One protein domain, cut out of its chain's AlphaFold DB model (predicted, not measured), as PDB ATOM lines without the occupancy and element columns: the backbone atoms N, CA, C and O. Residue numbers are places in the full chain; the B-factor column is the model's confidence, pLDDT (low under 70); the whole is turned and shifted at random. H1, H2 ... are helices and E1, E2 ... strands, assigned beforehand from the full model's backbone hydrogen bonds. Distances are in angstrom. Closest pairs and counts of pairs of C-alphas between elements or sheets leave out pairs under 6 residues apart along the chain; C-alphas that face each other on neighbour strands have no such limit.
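What this domain is: This is residues 30 to 121 of the 551 residues of an uncharacterized protein of Chromera velia CCMP2878 (UniProt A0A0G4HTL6). A small three-stranded sheet sits toward one end of the long axis, with the helical hairpin H2 and H3 at its E1 edge and H1 at the far end beyond H3, while the strand hairpin E2 and E3 makes the end opposite H1. H4 lies to one side, nearer to H3 than to H2, and the centres of H2, H3 and H4 make a triangle. The printed part has 92 residues, with four named helices and three named strands in the order H1 H2 H3 E1 H4 E2 E3, and its class is mixed, helices and strands. The sheet runs E1 E2 E3 and is mixed, E1 parallel to E2 and E3 antiparallel to it. The whole is compact, with a radius of gyration of the C-alphas of 12.7 A and spans of 43 by 30 by 19 A.

How they stand to each other: Start at E2, residues 107 to 112, the inner strand of the sheet. On one edge look for E1, residues 78 to 80, which is parallel to E2 at 7 degrees; C-alphas 79 and 108 face each other at 5.3 A, and N 79 and O 107 are within hydrogen-bond range at 3.1 A. On the other edge is E3, residues 115 to 119, antiparallel to E2 at 158 degrees; here N 117 and O 110 are 2.9 A apart and N 115 and O 112 are also 2.9 A apart. E2 and E3 form a hairpin. Now find H2, residues 44 to 52, which is on the sheet but only grazes it; the closest C-alphas of H2 and E1 are those of Ser 48 and Asp 80, 5.3 A apart. From H2 move on to H3, residues 57 to 68: the two touch, with the C-alphas of Ala 51 and Phe 57 closest at 4.5 A. They form a helical hairpin, at a steep tilt of 44 degrees, opposite ways. H4, residues 88 to 95, and H3 only just touch, with 3 pairs of C-alphas within 8 A, and H3 touches H4 with residues 61 to 64 alone. The closest C-alphas are those of Trp 61 and Leu 94, 5.9 A apart, at a shallow tilt of 32 degrees, the same way. E1, H4 and E2 make a strand-helix-strand unit, two parallel neighbour strands with a helix between them in the chain, and its crossover is right-handed. H1, residues 30 to 40, is close to H3 but not clearly touching, about perpendicular at 74 degrees, with the C-alphas of Phe 37 and Leu 63 closest at 7.9 A. H1 and H4 are apart. In H1, H2, H3 and H4 every O i to N i+4 pair is within hydrogen-bond range.

Where its parts are: Find C-alpha 107 at (22.298, -36.733, 46.012), where E2 begins; it runs 15.9 A to C-alpha 112. E1 covers 6.3 A, and E3 covers 12.5 A to C-alpha 119 at (26.881, -41.861, 45.549). Look for C-alpha 30 at (32.120, -10.857, 41.646), the first of H1, which is 15.0 A long. H3 is the longest helix at 16.2 A, H2 spans 12.5 A and H4 spans 10.2 A.

The domain as a whole: The two C-alphas farthest apart are those of Leu 31 and Gly 114, 42.9 A. The printed part has no cut. The link from H4 to E2, with 11 residues, is long. The mean pLDDT of the printed part is 88.1, but residues 112 to 121 are under 70, and E3 has a mean of 45.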
ATOM      1  N   VAL A  30      32.775  -9.795  40.872       93.75
ATOM      2  CA  VAL A  30      32.120 -10.857  41.646       93.75
ATOM      3  C   VAL A  30      30.718 -10.416  42.049       93.75
ATOM      4  O   VAL A  30      29.801 -11.221  41.951       93.75
ATOM      5  N   LEU A  31      30.528  -9.145  42.418       93.81
ATOM      6  CA  LEU A  31      29.214  -8.594  42.766       93.81
ATOM      7  C   LEU A  31      28.257  -8.585  41.568       93.81
ATOM      8  O   LEU A  31      27.093  -8.958  41.712       93.81
ATOM      9  N   VAL A  32      28.751  -8.223  40.380       95.44
ATOM     10  CA  VAL A  32      27.960  -8.271  39.139       95.44
ATOM     11  C   VAL A  32      27.541  -9.708  38.821       95.44
ATOM     12  O   VAL A  32      26.372  -9.956  38.540       95.44
ATOM     13  N   LEU A  33      28.461 -10.674  38.924       94.94
ATOM     14  CA  LEU A  33      28.145 -12.089  38.697       94.94
ATOM     15  C   LEU A  33      27.178 -12.651  39.743       94.94
ATOM     16  O   LEU A  33      26.253 -13.369  39.380       94.94
ATOM     17  N   CYS A  34      27.346 -12.299  41.021       93.62
ATOM     18  CA  CYS A  34      26.398 -12.653  42.076       93.62
ATOM     19  C   CYS A  34      24.999 -12.128  41.750       93.62
ATOM     20  O   CYS A  34      24.056 -12.908  41.768       93.62
ATOM     21  N   SER A  35      24.887 -10.855  41.361       94.12
ATOM     22  CA  SER A  35      23.607 -10.235  40.996       94.12
ATOM     23  C   SER A  35      22.966 -10.917  39.782       94.12
ATOM     24  O   SER A  35      21.759 -11.137  39.757       94.12
ATOM     25  N   LEU A  36      23.771 -11.301  38.783       95.62
ATOM     26  CA  LEU A  36      23.297 -12.039  37.610       95.62
ATOM     27  C   LEU A  36      22.805 -13.444  37.969       95.62
ATOM     28  O   LEU A  36      21.761 -13.862  37.477       95.62
ATOM     29  N   PHE A  37      23.529 -14.178  38.814       94.62
ATOM     30  CA  PHE A  37      23.127 -15.523  39.236       94.62
ATOM     31  C   PHE A  37      21.927 -15.504  40.175       94.62
ATOM     32  O   PHE A  37      21.085 -16.393  40.093       94.62
ATOM     33  N   GLU A  38      21.832 -14.490  41.030       92.25
ATOM     34  CA  GLU A  38      20.669 -14.263  41.876       92.25
ATOM     35  C   GLU A  38      19.447 -13.936  41.018       92.25
ATOM     36  O   GLU A  38      18.418 -14.565  41.188       92.25
ATOM     37  N   HIS A  39      19.573 -13.082  39.999       94.75
ATOM     38  CA  HIS A  39      18.464 -12.814  39.082       94.75
ATOM     39  C   HIS A  39      18.098 -14.027  38.208       94.75
ATOM     40  O   HIS A  39      16.923 -14.255  37.920       94.75
ATOM     41  N   ALA A  40      19.082 -14.791  37.730       95.88
ATOM     42  CA  ALA A  40      18.836 -15.942  36.862       95.88
ATOM     43  C   ALA A  40      18.234 -17.138  37.617       95.88
ATOM     44  O   ALA A  40      17.594 -17.975  36.986       95.88
ATOM     45  N   HIS A  41      18.456 -17.226  38.936       94.69
ATOM     46  CA  HIS A  41      18.028 -18.332  39.795       94.69
ATOM     47  C   HIS A  41      18.227 -19.722  39.153       94.69
ATOM     48  O   HIS A  41      17.266 -20.489  39.035       94.69
ATOM     49  N   PRO A  42      19.453 -20.077  38.710       95.88
ATOM     50  CA  PRO A  42      19.670 -21.358  38.058       95.88
ATOM     51  C   PRO A  42      19.333 -22.492  39.028       95.88
ATOM     52  O   PRO A  42      19.852 -22.561  40.145       95.88
ATOM     53  N   THR A  43      18.438 -23.373  38.595       96.00
ATOM     54  CA  THR A  43      18.010 -24.528  39.378       96.00
ATOM     55  C   THR A  43      19.113 -25.583  39.422       96.00
ATOM     56  O   THR A  43      19.999 -25.630  38.566       96.00
ATOM     57  N   ALA A  44      19.050 -26.469  40.414       95.19
ATOM     58  CA  ALA A  44      19.953 -27.612  40.526       95.19
ATOM     59  C   ALA A  44      19.936 -28.498  39.256       95.19
ATOM     60  O   ALA A  44      20.985 -28.946  38.788       95.19
ATOM     61  N   GLU A  45      18.758 -28.663  38.648       96.50
ATOM     62  CA  GLU A  45      18.559 -29.335  37.357       96.50
ATOM     63  C   GLU A  45      19.239 -28.579  36.209       96.50
ATOM     64  O   GLU A  45      19.995 -29.179  35.452       96.50
ATOM     65  N   GLY A  46      19.079 -27.253  36.132       97.00
ATOM     66  CA  GLY A  46      19.750 -26.440  35.113       97.00
ATOM     67  C   GLY A  46      21.276 -26.465  35.240       97.00
ATOM     68  O   GLY A  46      21.989 -26.509  34.239       97.00
ATOM     69  N   ILE A  47      21.814 -26.502  36.464       97.31
ATOM     70  CA  ILE A  47      23.260 -26.669  36.684       97.31
ATOM     71  C   ILE A  47      23.718 -28.072  36.265       97.31
ATOM     72  O   ILE A  47      24.808 -28.208  35.708       97.31
ATOM     73  N   SER A  48      22.899 -29.097  36.510       97.31
ATOM     74  CA  SER A  48      23.158 -30.483  36.102       97.31
ATOM     75  C   SER A  48      23.208 -30.609  34.574       97.31
ATOM     76  O   SER A  48      24.187 -31.115  34.029       97.31
ATOM     77  N   GLU A  49      22.228 -30.034  33.871       97.50
ATOM     78  CA  GLU A  49      22.182 -29.982  32.404       97.50
ATOM     79  C   GLU A  49      23.410 -29.258  31.830       97.50
ATOM     80  O   GLU A  49      24.117 -29.790  30.968       97.50
ATOM     81  N   LEU A  50      23.745 -28.083  32.377       97.88
ATOM     82  CA  LEU A  50      24.945 -27.338  31.987       97.88
ATOM     83  C   LEU A  50      26.230 -28.136  32.250       97.88
ATOM     84  O   LEU A  50      27.183 -28.025  31.481       97.88
ATOM     85  N   ALA A  51      26.295 -28.921  33.327       97.81
ATOM     86  CA  ALA A  51      27.466 -29.725  33.659       97.81
ATOM     87  C   ALA A  51      27.670 -30.898  32.688       97.81
ATOM     88  O   ALA A  51      28.815 -31.289  32.447       97.81
ATOM     89  N   CYS A  52      26.593 -31.443  32.126       97.12
ATOM     90  CA  CYS A  52      26.643 -32.544  31.168       97.12
ATOM     91  C   CYS A  52      26.965 -32.073  29.737       97.12
ATOM     92  O   CYS A  52      27.590 -32.821  28.982       97.12
ATOM     93  N   ASP A  53      26.635 -30.826  29.374       97.31
ATOM     94  CA  ASP A  53      26.932 -30.263  28.051       97.31
ATOM     95  C   ASP A  53      28.342 -29.649  27.936       97.31
ATOM     96  O   ASP A  53      28.849 -28.931  28.801       97.31
ATOM     97  N   ARG A  54      29.002 -29.876  26.794       97.12
ATOM     98  CA  ARG A  54      30.352 -29.368  26.521       97.12
ATOM     99  C   ARG A  54      30.394 -27.842  26.489       97.12
ATOM    100  O   ARG A  54      31.431 -27.299  26.882       97.12
ATOM    101  N   LYS A  55      29.333 -27.179  26.009       97.81
ATOM    102  CA  LYS A  55      29.251 -25.711  25.937       97.81
ATOM    103  C   LYS A  55      28.853 -25.125  27.296       97.81
ATOM    104  O   LYS A  55      29.436 -24.125  27.708       97.81
ATOM    105  N   GLY A  56      27.951 -25.790  28.018       97.06
ATOM    106  CA  GLY A  56      27.504 -25.399  29.360       97.06
ATOM    107  C   GLY A  56      28.522 -25.605  30.489       97.06
ATOM    108  O   GLY A  56      28.496 -24.868  31.477       97.06
ATOM    109  N   PHE A  57      29.462 -26.547  30.345       97.75
ATOM    110  CA  PHE A  57      30.312 -27.001  31.455       97.75
ATOM    111  C   PHE A  57      31.078 -25.879  32.167       97.75
ATOM    112  O   PHE A  57      31.206 -25.888  33.390       97.75
ATOM    113  N   GLY A  58      31.597 -24.908  31.410       97.75
ATOM    114  CA  GLY A  58      32.324 -23.776  31.989       97.75
ATOM    115  C   GLY A  58      31.449 -22.954  32.938       97.75
ATOM    116  O   GLY A  58      31.901 -22.579  34.018       97.75
ATOM    117  N   LEU A  59      30.184 -22.740  32.572       97.31
ATOM    118  CA  LEU A  59      29.223 -22.006  33.386       97.31
ATOM    119  C   LEU A  59      28.793 -22.816  34.615       97.31
ATOM    120  O   LEU A  59      28.813 -22.277  35.720       97.31
ATOM    121  N   ALA A  60      28.499 -24.113  34.459       97.50
ATOM    122  CA  ALA A  60      28.200 -25.002  35.589       97.50
ATOM    123  C   ALA A  60      29.342 -25.034  36.618       97.50
ATOM    124  O   ALA A  60      29.117 -24.993  37.830       97.50
ATOM    125  N   TRP A  61      30.586 -25.062  36.135       97.56
ATOM    126  CA  TRP A  61      31.772 -25.025  36.981       97.56
ATOM    127  C   TRP A  61      31.925 -23.693  37.734       97.56
ATOM    128  O   TRP A  61      32.235 -23.686  38.926       97.56
ATOM    129  N   VAL A  62      31.669 -22.556  37.079       96.69
ATOM    130  CA  VAL A  62      31.680 -21.240  37.741       96.69
ATOM    131  C   VAL A  62      30.570 -21.146  38.791       96.69
ATOM    132  O   VAL A  62      30.845 -20.739  39.918       96.69
ATOM    133  N   LEU A  63      29.349 -21.583  38.471       96.69
ATOM    134  CA  LEU A  63      28.220 -21.601  39.409       96.69
ATOM    135  C   LEU A  63      28.536 -22.438  40.654       96.69
ATOM    136  O   LEU A  63      28.408 -21.946  41.775       96.69
ATOM    137  N   THR A  64      29.044 -23.660  40.475       95.94
ATOM    138  CA  THR A  64      29.447 -24.524  41.599       95.94
ATOM    139  C   THR A  64      30.566 -23.905  42.441       95.94
ATOM    140  O   THR A  64      30.501 -23.966  43.666       95.94
ATOM    141  N   GLN A  65      31.538 -23.208  41.837       96.12
ATOM    142  CA  GLN A  65      32.565 -22.464  42.584       96.12
ATOM    143  C   GLN A  65      32.003 -21.292  43.398       96.12
ATOM    144  O   GLN A  65      32.473 -21.047  44.511       96.12
ATOM    145  N   PHE A  66      31.018 -20.561  42.869       95.31
ATOM    146  CA  PHE A  66      30.356 -19.474  43.597       95.31
ATOM    147  C   PHE A  66      29.556 -20.009  44.786       95.31
ATOM    148  O   PHE A  66      29.670 -19.466  45.887       95.31
ATOM    149  N   ILE A  67      28.829 -21.111  44.590       94.81
ATOM    150  CA  ILE A  67      28.113 -21.817  45.660       94.81
ATOM    151  C   ILE A  67      29.112 -22.314  46.714       94.81
ATOM    152  O   ILE A  67      28.944 -22.041  47.900       94.81
ATOM    153  N   ARG A  68      30.217 -22.949  46.298       95.31
ATOM    154  CA  ARG A  68      31.276 -23.428  47.205       95.31
ATOM    155  C   ARG A  68      31.884 -22.325  48.057       95.31
ATOM    156  O   ARG A  68      32.227 -22.571  49.210       95.31
ATOM    157  N   LYS A  69      32.046 -21.124  47.506       95.00
ATOM    158  CA  LYS A  69      32.574 -19.975  48.250       95.00
ATOM    159  C   LYS A  69      31.519 -19.263  49.104       95.00
ATOM    160  O   LYS A  69      31.876 -18.330  49.812       95.00
ATOM    161  N   GLY A  70      30.250 -19.670  49.044       93.81
ATOM    162  CA  GLY A  70      29.153 -18.999  49.746       93.81
ATOM    163  C   GLY A  70      28.807 -17.630  49.160       93.81
ATOM    164  O   GLY A  70      28.259 -16.784  49.856       93.81
ATOM    165  N   HIS A  71      29.154 -17.387  47.894       94.12
ATOM    166  CA  HIS A  71      28.846 -16.129  47.204       94.12
ATOM    167  C   HIS A  71      27.434 -16.120  46.613       94.12
ATOM    168  O   HIS A  71      26.971 -15.091  46.132       94.12
ATOM    169  N   SER A  72      26.774 -17.275  46.586       90.56
ATOM    170  CA  SER A  72      25.419 -17.432  46.089       90.56
ATOM    171  C   SER A  72      24.644 -18.361  47.016       90.56
ATOM    172  O   SER A  72      25.173 -19.387  47.444       90.56
ATOM    173  N   ILE A  73      23.400 -17.990  47.320       88.56
ATOM    174  CA  ILE A  73      22.480 -18.722  48.209       88.56
ATOM    175  C   ILE A  73      21.600 -19.676  47.377       88.56
ATOM    176  O   ILE A  73      20.454 -19.963  47.708       88.56
ATOM    177  N   LEU A  74      22.103 -20.157  46.240       87.00
ATOM    178  CA  LEU A  74      21.363 -21.112  45.424       87.00
ATOM    179  C   LEU A  74      21.290 -22.455  46.151       87.00
ATOM    180  O   LEU A  74      22.315 -23.038  46.512       87.00
ATOM    181  N   ALA A  75      20.068 -22.946  46.348       85.06
ATOM    182  CA  ALA A  75      19.833 -24.283  46.866       85.06
ATOM    183  C   ALA A  75      20.388 -25.304  45.862       85.06
ATOM    184  O   ALA A  75      19.923 -25.398  44.728       85.06
ATOM    185  N   PHE A  76      21.416 -26.043  46.275       89.19
ATOM    186  CA  PHE A  76      22.163 -26.947  45.401       89.19
ATOM    187  C   PHE A  76      21.968 -28.418  45.787       89.19
ATOM    188  O   PHE A  76      22.910 -29.201  45.815       89.19
ATOM    189  N   GLU A  77      20.726 -28.789  46.106       91.62
ATOM    190  CA  GLU A  77      20.407 -30.037  46.809       91.62
ATOM    191  C   GLU A  77      20.762 -31.314  46.037       91.62
ATOM    192  O   GLU A  77      21.125 -32.324  46.651       91.62
ATOM    193  N   ARG A  78      20.675 -31.290  44.704       94.12
ATOM    194  CA  ARG A  78      20.890 -32.458  43.844       94.12
ATOM    195  C   ARG A  78      21.746 -32.087  42.642       94.12
ATOM    196  O   ARG A  78      21.467 -31.111  41.962       94.12
ATOM    197  N   LEU A  79      22.767 -32.890  42.366       95.69
ATOM    198  CA  LEU A  79      23.562 -32.769  41.149       95.69
ATOM    199  C   LEU A  79      23.438 -34.075  40.373       95.69
ATOM    200  O   LEU A  79      23.982 -35.099  40.795       95.69
ATOM    201  N   ASP A  80      22.693 -34.025  39.271       96.25
ATOM    202  CA  ASP A  80      22.484 -35.177  38.405       96.25
ATOM    203  C   ASP A  80      23.529 -35.206  37.291       96.25
ATOM    204  O   ASP A  80      23.620 -34.301  36.470       96.25
ATOM    205  N   LEU A  81      24.365 -36.236  37.294       96.75
ATOM    206  CA  LEU A  81      25.421 -36.455  36.310       96.75
ATOM    207  C   LEU A  81      25.167 -37.753  35.532       96.75
ATOM    208  O   LEU A  81      26.122 -38.370  35.057       96.75
ATOM    209  N   SER A  82      23.906 -38.193  35.427       95.19
ATOM    210  CA  SER A  82      23.498 -39.332  34.591       95.19
ATOM    211  C   SER A  82      24.005 -39.186  33.157       95.19
ATOM    212  O   SER A  82      24.662 -40.082  32.640       95.19
ATOM    213  N   ASP A  83      23.829 -38.003  32.569       95.31
ATOM    214  CA  ASP A  83      24.190 -37.722  31.176       95.31
ATOM    215  C   ASP A  83      25.623 -37.179  31.008       95.31
ATOM    216  O   ASP A  83      25.999 -36.649  29.956       95.31
ATOM    217  N   PHE A  84      26.462 -37.278  32.047       96.12
ATOM    218  CA  PHE A  84      27.790 -36.674  32.026       96.12
ATOM    219  C   PHE A  84      28.748 -37.442  31.104       96.12
ATOM    220  O   PHE A  84      29.297 -38.487  31.453       96.12
ATOM    221  N   SER A  85      29.042 -36.867  29.937       95.50
ATOM    222  CA  SER A  85      29.874 -37.495  28.895       95.50
ATOM    223  C   SER A  85      31.228 -36.807  28.659       95.50
ATOM    224  O   SER A  85      32.019 -37.228  27.815       95.50
ATOM    225  N   LEU A  86      31.561 -35.762  29.426       95.31
ATOM    226  CA  LEU A  86      32.697 -34.875  29.126       95.31
ATOM    227  C   LEU A  86      34.077 -35.387  29.589       95.31
ATOM    228  O   LEU A  86      35.077 -34.667  29.506       95.31
ATOM    229  N   GLY A  87      34.145 -36.628  30.069       95.81
ATOM    230  CA  GLY A  87      35.373 -37.304  30.481       95.81
ATOM    231  C   GLY A  87      35.797 -37.051  31.933       95.81
ATOM    232  O   GLY A  87      35.452 -36.054  32.571       95.81
ATOM    233  N   ALA A  88      36.612 -37.967  32.463       94.88
ATOM    234  CA  ALA A  88      36.975 -38.016  33.883       94.88
ATOM    235  C   ALA A  88      37.693 -36.756  34.404       94.88
ATOM    236  O   ALA A  88      37.562 -36.408  35.577       94.88
ATOM    237  N   GLY A  89      38.446 -36.053  33.550       96.50
ATOM    238  CA  GLY A  89      39.138 -34.818  33.934       96.50
ATOM    239  C   GLY A  89      38.169 -33.695  34.310       96.50
ATOM    240  O   GLY A  89      38.347 -33.044  35.340       96.50
ATOM    241  N   LYS A  90      37.111 -33.514  33.512       97.06
ATOM    242  CA  LYS A  90      36.058 -32.528  33.771       97.06
ATOM    243  C   LYS A  90      35.175 -32.947  34.938       97.06
ATOM    244  O   LYS A  90      34.883 -32.115  35.788       97.06
ATOM    245  N   LEU A  91      34.863 -34.239  35.044       96.44
ATOM    246  CA  LEU A  91      34.147 -34.770  36.203       96.44
ATOM    247  C   LEU A  91      34.906 -34.464  37.500       96.44
ATOM    248  O   LEU A  91      34.349 -33.902  38.435       96.44
ATOM    249  N   LYS A  92      36.213 -34.744  37.540       96.19
ATOM    250  CA  LYS A  92      37.061 -34.442  38.700       96.19
ATOM    251  C   LYS A  92      37.084 -32.947  39.032       96.19
ATOM    252  O   LYS A  92      37.104 -32.595  40.210       96.19
ATOM    253  N   LEU A  93      37.120 -32.085  38.016       97.25
ATOM    254  CA  LEU A  93      37.095 -30.634  38.194       97.25
ATOM    255  C   LEU A  93      35.749 -30.151  38.756       97.25
ATOM    256  O   LEU A  93      35.734 -29.296  39.635       97.25
ATOM    257  N   LEU A  94      34.634 -30.718  38.292       97.06
ATOM    258  CA  LEU A  94      33.300 -30.414  38.807       97.06
ATOM    259  C   LEU A  94      33.155 -30.879  40.262       97.06
ATOM    260  O   LEU A  94      32.812 -30.082  41.127       97.06
ATOM    261  N   LEU A  95      33.517 -32.133  40.550       95.50
ATOM    262  CA  LEU A  95      33.435 -32.716  41.893       95.50
ATOM    263  C   LEU A  95      34.313 -31.978  42.913       95.50
ATOM    264  O   LEU A  95      33.909 -31.810  44.058       95.50
ATOM    265  N   SER A  96      35.495 -31.494  42.514       96.00
ATOM    266  CA  SER A  96      36.359 -30.692  43.396       96.00
ATOM    267  C   SER A  96      35.845 -29.270  43.636       96.00
ATOM    268  O   SER A  96      36.364 -28.560  44.500       96.00
ATOM    269  N   SER A  97      34.846 -28.845  42.865       95.81
ATOM    270  CA  SER A  97      34.236 -27.518  42.934       95.81
ATOM    271  C   SER A  97      32.935 -27.503  43.717       95.81
ATOM    272  O   SER A  97      32.374 -26.428  43.898       95.81
ATOM    273  N   LEU A  98      32.479 -28.655  44.206       95.38
ATOM    274  CA  LEU A  98      31.292 -28.736  45.040       95.38
ATOM    275  C   LEU A  98      31.551 -28.102  46.418       95.38
ATOM    276  O   LEU A  98      32.666 -28.206  46.939       95.38
ATOM    277  N   PRO A  99      30.547 -27.433  47.011       92.38
ATOM    278  CA  PRO A  99      30.599 -26.986  48.401       92.38
ATOM    279  C   PRO A  99      30.933 -28.141  49.350       92.38
ATOM    280  O   PRO A  99      30.315 -29.205  49.309       92.38
ATOM    281  N   GLU A 100      31.907 -27.917  50.230       91.38
ATOM    282  CA  GLU A 100      32.208 -28.832  51.327       91.38
ATOM    283  C   GLU A 100      31.301 -28.483  52.510       91.38
ATOM    284  O   GLU A 100      31.362 -27.377  53.043       91.38
ATOM    285  N   GLY A 101      30.451 -29.413  52.943       84.25
ATOM    286  CA  GLY A 101      29.647 -29.218  54.148       84.25
ATOM    287  C   GLY A 101      28.347 -30.019  54.161       84.25
ATOM    288  O   GLY A 101      27.867 -30.450  53.111       84.25
ATOM    289  N   PRO A 102      27.766 -30.247  55.349       71.94
ATOM    290  CA  PRO A 102      26.447 -30.850  55.461       71.94
ATOM    291  C   PRO A 102      25.390 -29.924  54.839       71.94
ATOM    292  O   PRO A 102      25.362 -28.735  55.139       71.94
ATOM    293  N   GLY A 103      24.518 -30.483  53.998       78.06
ATOM    294  CA  GLY A 103      23.322 -29.797  53.496       78.06
ATOM    295  C   GLY A 103      23.431 -29.155  52.113       78.06
ATOM    296  O   GLY A 103      22.430 -28.630  51.642       78.06
ATOM    297  N   PHE A 104      24.590 -29.206  51.445       79.69
ATOM    298  CA  PHE A 104      24.695 -28.652  50.095       79.69
ATOM    299  C   PHE A 104      24.256 -29.654  49.032       79.69
ATOM    300  O   PHE A 104      23.217 -29.437  48.439       79.69
ATOM    301  N   VAL A 105      24.972 -30.768  48.844       80.31
ATOM    302  CA  VAL A 105      24.598 -31.812  47.871       80.31
ATOM    303  C   VAL A 105      24.164 -33.068  48.614       80.31
ATOM    304  O   VAL A 105      24.989 -33.748  49.225       80.31
ATOM    305  N   HIS A 106      22.874 -33.388  48.561       80.38
ATOM    306  CA  HIS A 106      22.306 -34.584  49.185       80.38
ATOM    307  C   HIS A 106      22.443 -35.810  48.287       80.38
ATOM    308  O   HIS A 106      22.655 -36.922  48.770       80.38
ATOM    309  N   THR A 107      22.313 -35.628  46.974       83.00
ATOM    310  CA  THR A 107      22.298 -36.733  46.012       83.00
ATOM    311  C   THR A 107      23.195 -36.418  44.824       83.00
ATOM    312  O   THR A 107      23.004 -35.407  44.148       83.00
ATOM    313  N   LEU A 108      24.165 -37.306  44.590       85.75
ATOM    314  CA  LEU A 108      24.982 -37.349  43.385       85.75
ATOM    315  C   LEU A 108      24.632 -38.631  42.618       85.75
ATOM    316  O   LEU A 108      24.926 -39.740  43.077       85.75
ATOM    317  N   THR A 109      24.002 -38.478  41.461       86.12
ATOM    318  CA  THR A 109      23.701 -39.576  40.534       86.12
ATOM    319  C   THR A 109      24.697 -39.541  39.387       86.12
ATOM    320  O   THR A 109      24.982 -38.481  38.844       86.12
ATOM    321  N   CYS A 110      25.283 -40.687  39.043       82.69
ATOM    322  CA  CYS A 110      26.161 -40.817  37.886       82.69
ATOM    323  C   CYS A 110      25.816 -42.128  37.180       82.69
ATOM    324  O   CYS A 110      25.957 -43.206  37.764       82.69
ATOM    325  N   GLU A 111      25.373 -42.043  35.932       75.69
ATOM    326  CA  GLU A 111      25.104 -43.213  35.099       75.69
ATOM    327  C   GLU A 111      26.290 -43.391  34.161       75.69
ATOM    328  O   GLU A 111      26.423 -42.757  33.121       75.69
ATOM    329  N   LEU A 112      27.233 -44.232  34.573       57.75
ATOM    330  CA  LEU A 112      28.267 -44.685  33.656       57.75
ATOM    331  C   LEU A 112      27.630 -45.742  32.755       57.75
ATOM    332  O   LEU A 112      26.993 -46.665  33.259       57.75
ATOM    333  N   LEU A 113      27.809 -45.620  31.435       40.47
ATOM    334  CA  LEU A 113      27.469 -46.650  30.443       40.47
ATOM    335  C   LEU A 113      28.000 -48.018  30.924       40.47
ATOM    336  O   LEU A 113      29.189 -48.305  30.787       40.47
ATOM    337  N   GLY A 114      27.134 -48.823  31.554       48.25
ATOM    338  CA  GLY A 114      27.487 -50.089  32.214       48.25
ATOM    339  C   GLY A 114      26.965 -50.287  33.648       48.25
ATOM    340  O   GLY A 114      27.076 -51.395  34.164       48.25
ATOM    341  N   GLY A 115      26.383 -49.270  34.296       42.69
ATOM    342  CA  GLY A 115      25.730 -49.398  35.604       42.69
ATOM    343  C   GLY A 115      25.555 -48.058  36.327       42.69
ATOM    344  O   GLY A 115      26.467 -47.230  36.356       42.69
ATOM    345  N   ALA A 116      24.385 -47.846  36.936       41.56
ATOM    346  CA  ALA A 116      24.120 -46.661  37.745       41.56
ATOM    347  C   ALA A 116      24.932 -46.710  39.051       41.56
ATOM    348  O   ALA A 116      24.824 -47.661  39.828       41.56
ATOM    349  N   MET A 117      25.728 -45.672  39.318       46.12
ATOM    350  CA  MET A 117      26.395 -45.487  40.603       46.12
ATOM    351  C   MET A 117      25.683 -44.372  41.374       46.12
ATOM    352  O   MET A 117      25.818 -43.191  41.052       46.12
ATOM    353  N   LEU A 118      24.941 -44.746  42.419       42.81
ATOM    354  CA  LEU A 118      24.382 -43.792  43.376       42.81
ATOM    355  C   LEU A 118      25.416 -43.520  44.474       42.81
ATOM    356  O   LEU A 118      25.716 -44.393  45.291       42.81
ATOM    357  N   LEU A 119      25.962 -42.307  44.504       50.94
ATOM    358  CA  LEU A 119      26.881 -41.861  45.549       50.94
ATOM    359  C   LEU A 119      26.111 -41.001  46.547       50.94
ATOM    360  O   LEU A 119      25.821 -39.830  46.304       50.94
ATOM    361  N   HIS A 120      25.801 -41.581  47.705       41.91
ATOM    362  CA  HIS A 120      25.275 -40.803  48.820       41.91
ATOM    363  C   HIS A 120      26.434 -40.098  49.534       41.91
ATOM    364  O   HIS A 120      27.207 -40.720  50.268       41.91
ATOM    365  N   VAL A 121      26.555 -38.784  49.350       46.00
ATOM    366  CA  VAL A 121      27.547 -37.959  50.055       46.00
ATOM    367  C   VAL A 121      26.977 -37.589  51.429       46.00
ATOM    368  O   VAL A 121      26.492 -36.490  51.661       46.00
TER     369      VAL A 121